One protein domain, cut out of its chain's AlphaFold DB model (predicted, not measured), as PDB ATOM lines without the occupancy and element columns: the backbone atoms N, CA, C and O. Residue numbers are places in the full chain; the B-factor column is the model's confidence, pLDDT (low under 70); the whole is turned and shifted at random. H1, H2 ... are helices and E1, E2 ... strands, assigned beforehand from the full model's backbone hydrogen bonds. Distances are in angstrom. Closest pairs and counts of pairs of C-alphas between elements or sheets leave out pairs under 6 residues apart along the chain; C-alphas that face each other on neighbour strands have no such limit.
ATOM      1  N   LEU A  12     163.760 111.206 189.975       88.38
ATOM      2  CA  LEU A  12     164.489 111.553 188.760       88.38
ATOM      3  C   LEU A  12     163.693 111.113 187.530       88.38
ATOM      4  O   LEU A  12     163.507 109.918 187.299       88.38
ATOM      5  N   LEU A  13     163.292 112.092 186.721       90.25
ATOM      6  CA  LEU A  13     162.650 111.885 185.425       90.25
ATOM      7  C   LEU A  13     163.679 112.067 184.307       90.25
ATOM      8  O   LEU A  13     164.361 113.092 184.250       90.25
ATOM      9  N   THR A  14     163.783 111.099 183.397       90.19
ATOM     10  CA  THR A  14     164.628 111.210 182.192       90.19
ATOM     11  C   THR A  14     163.826 110.876 180.945       90.19
ATOM     12  O   THR A  14     162.879 110.110 181.038       90.19
ATOM     13  N   PRO A  15     164.187 111.380 179.751       89.81
ATOM     14  CA  PRO A  15     163.500 110.974 178.525       89.81
ATOM     15  C   PRO A  15     163.562 109.459 178.294       89.81
ATOM     16  O   PRO A  15     162.560 108.842 177.955       89.81
ATOM     17  N   THR A  16     164.740 108.871 178.529       88.12
ATOM     18  CA  THR A  16     165.044 107.456 178.270       88.12
ATOM     19  C   THR A  16     165.979 106.887 179.339       88.12
ATOM     20  O   THR A  16     166.774 107.647 179.913       88.12
ATOM     21  N   ARG A  17     166.002 105.565 179.529       86.56
ATOM     22  CA  ARG A  17     166.977 104.851 180.373       86.56
ATOM     23  C   ARG A  17     168.374 104.826 179.756       86.56
ATOM     24  O   ARG A  17     169.367 104.848 180.476       86.56
ATOM     25  N   HIS A  18     168.472 104.865 178.428       84.75
ATOM     26  CA  HIS A  18     169.726 104.696 177.677       84.75
ATOM     27  C   HIS A  18     170.826 105.728 177.972       84.75
ATOM     28  O   HIS A  18     171.986 105.524 177.619       84.75
ATOM     29  N   ARG A  19     170.482 106.858 178.598       79.12
ATOM     30  CA  ARG A  19     171.439 107.910 178.979       79.12
ATOM     31  C   ARG A  19     171.944 107.766 180.417       79.12
ATOM     32  O   ARG A  19     172.823 108.528 180.819       79.12
ATOM     33  N   LEU A  20     171.413 106.808 181.181       82.06
ATOM     34  CA  LEU A  20     171.859 106.521 182.535       82.06
ATOM     35  C   LEU A  20     173.065 105.579 182.487       82.06
ATOM     36  O   LEU A  20     172.989 104.450 182.011       82.06
ATOM     37  N   ARG A  21     174.201 106.069 182.974       84.62
ATOM     38  CA  ARG A  21     175.417 105.268 183.100       84.62
ATOM     39  C   ARG A  21     175.330 104.347 184.331       84.62
ATOM     40  O   ARG A  21     174.657 104.714 185.298       84.62
ATOM     41  N   PRO A  22     176.055 103.212 184.355       82.88
ATOM     42  CA  PRO A  22     176.030 102.285 185.491       82.88
ATOM     43  C   PRO A  22     176.435 102.918 186.833       82.88
ATOM     44  O   PRO A  22     175.850 102.604 187.864       82.88
ATOM     45  N   ASP A  23     177.386 103.859 186.821       84.62
ATOM     46  CA  ASP A  23     177.806 104.608 188.014       84.62
ATOM     47  C   ASP A  23     176.658 105.449 188.598       84.62
ATOM     48  O   ASP A  23     176.428 105.464 189.806       84.62
ATOM     49  N   ALA A  24     175.893 106.114 187.732       82.31
ATOM     50  CA  ALA A  24     174.721 106.885 188.121       82.31
ATOM     51  C   ALA A  24     173.582 105.979 188.613       82.31
ATOM     52  O   ALA A  24     172.919 106.325 189.589       82.31
ATOM     53  N   GLN A  25     173.386 104.810 187.996       82.88
ATOM     54  CA  GLN A  25     172.406 103.826 188.456       82.88
ATOM     55  C   GLN A  25     172.706 103.360 189.886       82.88
ATOM     56  O   GLN A  25     171.820 103.389 190.738       82.88
ATOM     57  N   GLN A  26     173.966 103.040 190.183       82.81
ATOM     58  CA  GLN A  26     174.374 102.619 191.522       82.81
ATOM     59  C   GLN A  26     174.142 103.715 192.578       82.81
ATOM     60  O   GLN A  26     173.786 103.425 193.722       82.81
ATOM     61  N   ILE A  27     174.303 104.992 192.204       81.69
ATOM     62  CA  ILE A  27     173.983 106.128 193.081       81.69
ATOM     63  C   ILE A  27     172.478 106.188 193.368       81.69
ATOM     64  O   ILE A  27     172.103 106.357 194.529       81.69
ATOM     65  N   LEU A  28     171.630 106.035 192.343       82.56
ATOM     66  CA  LEU A  28     170.169 106.073 192.485       82.56
ATOM     67  C   LEU A  28     169.648 104.920 193.354       82.56
ATOM     68  O   LEU A  28     168.837 105.153 194.248       82.56
ATOM     69  N   GLU A  29     170.162 103.705 193.147       80.75
ATOM     70  CA  GLU A  29     169.819 102.522 193.947       80.75
ATOM     71  C   GLU A  29     170.224 102.706 195.415       80.75
ATOM     72  O   GLU A  29     169.407 102.531 196.320       80.75
ATOM     73  N   ARG A  30     171.466 103.147 195.663       79.19
ATOM     74  CA  ARG A  30     171.975 103.397 197.020       79.19
ATOM     75  C   ARG A  30     171.150 104.447 197.763       79.19
ATOM     76  O   ARG A  30     170.976 104.341 198.973       79.19
ATOM     77  N   LYS A  31     170.673 105.469 197.053       74.94
ATOM     78  CA  LYS A  31     169.879 106.565 197.618       74.94
ATOM     79  C   LYS A  31     168.380 106.264 197.677       74.94
ATOM     80  O   LYS A  31     167.633 107.089 198.188       74.94
ATOM     81  N   ARG A  32     167.937 105.089 197.204       77.06
ATOM     82  CA  ARG A  32     166.514 104.715 197.116       77.06
ATOM     83  C   ARG A  32     165.680 105.784 196.393       77.06
ATOM     84  O   ARG A  32     164.556 106.086 196.801       77.06
ATOM     85  N   CYS A  33     166.254 106.374 195.345       83.94
ATOM     86  CA  CYS A  33     165.576 107.352 194.502       83.94
ATOM     87  C   CYS A  33     164.506 106.665 193.651       83.94
ATOM     88  O   CYS A  33     164.706 105.542 193.186       83.94
ATOM     89  N   CYS A  34     163.411 107.366 193.359       88.19
ATOM     90  CA  CYS A  34     162.492 106.923 192.315       88.19
ATOM     91  C   CYS A  34     163.054 107.348 190.957       88.19
ATOM     92  O   CYS A  34     163.150 108.543 190.675       88.19
ATOM     93  N   PHE A  35     163.454 106.393 190.122       90.19
ATOM     94  CA  PHE A  35     163.918 106.665 188.765       90.19
ATOM     95  C   PHE A  35     162.838 106.278 187.756       90.19
ATOM     96  O   PHE A  35     162.416 105.125 187.715       90.19
ATOM     97  N   LEU A  36     162.404 107.245 186.946       92.12
ATOM     98  CA  LEU A  36     161.288 107.097 186.013       92.12
ATOM     99  C   LEU A  36     161.685 107.607 184.617       92.12
ATOM    100  O   LEU A  36     161.591 108.807 184.339       92.12
ATOM    101  N   PRO A  37     162.122 106.715 183.713       93.06
ATOM    102  CA  PRO A  37     162.249 107.036 182.297       93.06
ATOM    103  C   PRO A  37     160.872 107.331 181.698       93.06
ATOM    104  O   PRO A  37     159.966 106.514 181.820       93.06
ATOM    105  N   LEU A  38     160.697 108.463 181.017       92.56
ATOM    106  CA  LEU A  38     159.429 108.855 180.396       92.56
ATOM    107  C   LEU A  38     158.975 107.849 179.331       92.56
ATOM    108  O   LEU A  38     157.780 107.606 179.222       92.56
ATOM    109  N   GLU A  39     159.912 107.230 178.605       92.50
ATOM    110  CA  GLU A  39     159.620 106.161 177.636       92.50
ATOM    111  C   GLU A  39     158.999 104.899 178.267       92.50
ATOM    112  O   GLU A  39     158.298 104.157 177.588       92.50
ATOM    113  N   GLU A  40     159.238 104.663 179.562       92.50
ATOM    114  CA  GLU A  40     158.676 103.541 180.333       92.50
ATOM    115  C   GLU A  40     157.475 103.992 181.182       92.50
ATOM    116  O   GLU A  40     156.561 103.218 181.479       92.50
ATOM    117  N   ALA A  41     157.482 105.259 181.601       94.12
ATOM    118  CA  ALA A  41     156.514 105.805 182.534       94.12
ATOM    119  C   ALA A  41     155.235 106.305 181.866       94.12
ATOM    120  O   ALA A  41     154.214 106.405 182.542       94.12
ATOM    121  N   LEU A  42     155.270 106.615 180.568       94.81
ATOM    122  CA  LEU A  42     154.127 107.126 179.819       94.81
ATOM    123  C   LEU A  42     153.784 106.207 178.647       94.81
ATOM    124  O   LEU A  42     154.629 105.892 177.817       94.81
ATOM    125  N   ALA A  43     152.508 105.848 178.538       93.44
ATOM    126  CA  ALA A  43     151.946 105.187 177.371       93.44
ATOM    127  C   ALA A  43     151.079 106.173 176.579       93.44
ATOM    128  O   ALA A  43     150.287 106.922 177.156       93.44
ATOM    129  N   ALA A  44     151.218 106.167 175.252       93.06
ATOM    130  CA  ALA A  44     150.325 106.915 174.376       93.06
ATOM    131  C   ALA A  44     148.956 106.228 174.344       93.06
ATOM    132  O   ALA A  44     148.855 105.054 173.995       93.06
ATOM    133  N   THR A  45     147.903 106.965 174.678       91.81
ATOM    134  CA  THR A  45     146.513 106.484 174.615       91.81
ATOM    135  C   THR A  45     145.765 107.036 173.399       91.81
ATOM    136  O   THR A  45     144.686 106.557 173.061       91.81
ATOM    137  N   GLY A  46     146.357 108.009 172.701       89.69
ATOM    138  CA  GLY A  46     145.828 108.622 171.487       89.69
ATOM    139  C   GLY A  46     146.695 109.797 171.010       89.69
ATOM    140  O   GLY A  46     147.725 110.105 171.618       89.69
ATOM    141  N   PRO A  47     146.305 110.498 169.930       91.88
ATOM    142  CA  PRO A  47     147.031 111.672 169.451       91.88
ATOM    143  C   PRO A  47     147.125 112.751 170.538       91.88
ATOM    144  O   PRO A  47     146.111 113.292 170.970       91.88
ATOM    145  N   ARG A  48     148.353 113.071 170.970       88.06
ATOM    146  CA  ARG A  48     148.639 114.001 172.085       88.06
ATOM    147  C   ARG A  48     148.013 113.592 173.429       88.06
ATOM    148  O   ARG A  48     147.894 114.433 174.315       88.06
ATOM    149  N   GLN A  49     147.639 112.326 173.592       86.88
ATOM    150  CA  GLN A  49     147.114 111.788 174.843       86.88
ATOM    151  C   GLN A  49     148.102 110.773 175.408       86.88
ATOM    152  O   GLN A  49     148.517 109.839 174.722       86.88
ATOM    153  N   TRP A  50     148.475 110.988 176.664       92.69
ATOM    154  CA  TRP A  50     149.437 110.170 177.387       92.69
ATOM    155  C   TRP A  50     148.871 109.848 178.758       92.69
ATOM    156  O   TRP A  50     148.260 110.707 179.397       92.69
ATOM    157  N   GLN A  51     149.104 108.627 179.217       92.31
ATOM    158  CA  GLN A  51     148.761 108.203 180.563       92.31
ATOM    159  C   GLN A  51     149.972 107.553 181.219       92.31
ATOM    160  O   GLN A  51     150.793 106.932 180.544       92.31
ATOM    161  N   ALA A  52     150.086 107.709 182.537       92.62
ATOM    162  CA  ALA A  52     151.090 106.989 183.301       92.62
ATOM    163  C   ALA A  52     150.853 105.477 183.190       92.62
ATOM    164  O   ALA A  52     149.714 105.016 183.282       92.62
ATOM    165  N   THR A  53     151.924 104.712 183.003       94.19
ATOM    166  CA  THR A  53     151.856 103.250 183.044       94.19
ATOM    167  C   THR A  53     151.580 102.774 184.467       94.19
ATOM    168  O   THR A  53     151.934 103.443 185.440       94.19
ATOM    169  N   GLU A  54     150.975 101.594 184.611       88.31
ATOM    170  CA  GLU A  54     150.718 101.002 185.931       88.31
ATOM    171  C   GLU A  54     152.012 100.856 186.745       88.31
ATOM    172  O   GLU A  54     152.048 101.206 187.922       88.31
ATOM    173  N   ALA A  55     153.105 100.445 186.096       88.06
ATOM    174  CA  ALA A  55     154.419 100.339 186.722       88.06
ATOM    175  C   ALA A  55     154.928 101.689 187.259       88.06
ATOM    176  O   ALA A  55     155.462 101.747 188.367       88.06
ATOM    177  N   ALA A  56     154.735 102.787 186.520       90.88
ATOM    178  CA  ALA A  56     155.111 104.118 186.994       90.88
ATOM    179  C   ALA A  56     154.246 104.587 188.166       90.88
ATOM    180  O   ALA A  56     154.768 105.174 189.114       90.88
ATOM    181  N   VAL A  57     152.943 104.291 188.133       87.12
ATOM    182  CA  VAL A  57     152.037 104.573 189.255       87.12
ATOM    183  C   VAL A  57     152.476 103.803 190.501       87.12
ATOM    184  O   VAL A  57     152.629 104.411 191.559       87.12
ATOM    185  N   GLN A  58     152.758 102.503 190.382       81.69
ATOM    186  CA  GLN A  58     153.232 101.671 191.494       81.69
ATOM    187  C   GLN A  58     154.592 102.141 192.034       81.69
ATOM    188  O   GLN A  58     154.785 102.211 193.247       81.69
ATOM    189  N   ALA A  59     155.527 102.515 191.154       86.00
ATOM    190  CA  ALA A  59     156.836 103.030 191.550       86.00
ATOM    191  C   ALA A  59     156.728 104.358 192.317       86.00
ATOM    192  O   ALA A  59     157.400 104.536 193.336       86.00
ATOM    193  N   LEU A  60     155.858 105.271 191.865       85.06
ATOM    194  CA  LEU A  60     155.562 106.512 192.582       85.06
ATOM    195  C   LEU A  60     154.897 106.230 193.926       85.06
ATOM    196  O   LEU A  60     155.352 106.764 194.931       85.06
ATOM    197  N   GLN A  61     153.883 105.361 193.966       78.56
ATOM    198  CA  GLN A  61     153.195 104.983 195.203       78.56
ATOM    199  C   GLN A  61     154.158 104.381 196.230       78.56
ATOM    200  O   GLN A  61     154.172 104.828 197.375       78.56
ATOM    201  N   GLY A  62     155.005 103.432 195.821       79.88
ATOM    202  CA  GLY A  62     156.006 102.814 196.692       79.88
ATOM    203  C   GLY A  62     157.031 103.820 197.213       79.88
ATOM    204  O   GLY A  62     157.343 103.828 198.404       79.88
ATOM    205  N   PHE A  63     157.506 104.724 196.353       83.88
ATOM    206  CA  PHE A  63     158.410 105.796 196.771       83.88
ATOM    207  C   PHE A  63     157.736 106.760 197.753       83.88
ATOM    208  O   PHE A  63     158.308 107.074 198.796       83.88
ATOM    209  N   THR A  64     156.510 107.202 197.458       78.62
ATOM    210  CA  THR A  64     155.767 108.083 198.362       78.62
ATOM    211  C   THR A  64     155.431 107.393 199.676       78.62
ATOM    212  O   THR A  64     155.589 108.015 200.708       78.62
ATOM    213  N   GLY A  65     155.073 106.108 199.689       71.19
ATOM    214  CA  GLY A  65     154.809 105.383 200.934       71.19
ATOM    215  C   GLY A  65     156.042 105.245 201.833       71.19
ATOM    216  O   GLY A  65     155.901 105.160 203.049       71.19
ATOM    217  N   LEU A  66     157.246 105.242 201.249       74.88
ATOM    218  CA  LEU A  66     158.503 105.150 201.993       74.88
ATOM    219  C   LEU A  66     158.995 106.506 202.520       74.88
ATOM    220  O   LEU A  66     159.574 106.562 203.602       74.88
ATOM    221  N   HIS A  67     158.812 107.577 201.743       71.50
ATOM    222  CA  HIS A  67     159.463 108.873 201.996       71.50
ATOM    223  C   HIS A  67     158.499 110.015 202.305       71.50
ATOM    224  O   HIS A  67     158.887 110.995 202.938       71.50
ATOM    225  N   VAL A  68     157.247 109.916 201.863       64.31
ATOM    226  CA  VAL A  68     156.186 110.831 202.280       64.31
ATOM    227  C   VAL A  68     155.556 110.219 203.527       64.31
ATOM    228  O   VAL A  68     155.133 109.066 203.478       64.31
TER     229      VAL A  68
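What this domain is: This is residues 12 to 68 of the 196 residues of an uncharacterized protein of Gemmataceae bacterium (UniProt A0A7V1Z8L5). A short parallel pair of strands, E1 and E2, stands near the middle of a flat domain, with H1 on one side of it and H3 on the other. Beyond the short helix H2 the hairpin E3 and E4 makes the end of the long axis opposite to H1, and H3 folds back from that hairpin past E2. The printed part has 57 residues with three named helices and four named strands, in the order E1, H1, E2, H2, E3, E4, H3; its class is mixed, helices and strands, with one two-stranded sheet parallel, E1 and E2, and the other antiparallel, E3 and E4. It is only just loose, close to compact, with a radius of gyration of the C-alphas of 12.6 A and spans of 38 by 28 by 12 A.

Where its parts are: Find C-alpha 12 at (164.489, 111.553, 188.760), where strand E1, residues 12 to 14, begins. Go on to C-alpha 22 at (176.030, 102.285, 185.491); from there helix H1, residues 22 to 30, runs 12.3 A. Strand E2, residues 34 to 37, runs 10.0 A, and helix H2, residues 38 to 41, follows at once. Strand E3, residues 42 to 46, runs 11.9 A, and strand E4, residues 49 to 52, runs 10.5 A. Helix H3, residues 54 to 67, runs 19.9 A and ends at C-alpha 67 at (159.463, 108.873, 201.996).

How they stand to each other: Look first at E1 and E2, parallel at 8 degrees, where N 12 and O 34 are 2.8 A apart, within hydrogen-bond range. E1, H1 and E2 form a strand-helix-strand unit, two parallel neighbour strands with a helix between them in the chain, and its crossover is right-handed. The closest C-alphas of H1 and E2 are those of Leu 28 and Phe 35, 7.3 A apart. Those of E2 and H3 are Cys 34 and Phe 63, 6.1 A apart. H1 and H3 are apart. H2 and H3 only just touch, with 3 pairs of C-alphas within 8 A, the closest Ala 41 and Ala 56 at 5.0 A; H3 does so with residues 55 to 56 alone. In the antiparallel hairpin E3 and E4, at 148 degrees, N 43 and O 51 are 2.9 A apart, within hydrogen-bond range. Every O i to N i+4 pair is within that range in H1 and H3; H2 is too short for such a pair.

The domain as a whole: The two C-alphas farthest apart are those of Arg 30 and Pro 47, 38.1 A. The printed part has no cut and no long link. The mean pLDDT of the printed part is 85.7, and residue 68 is under 70.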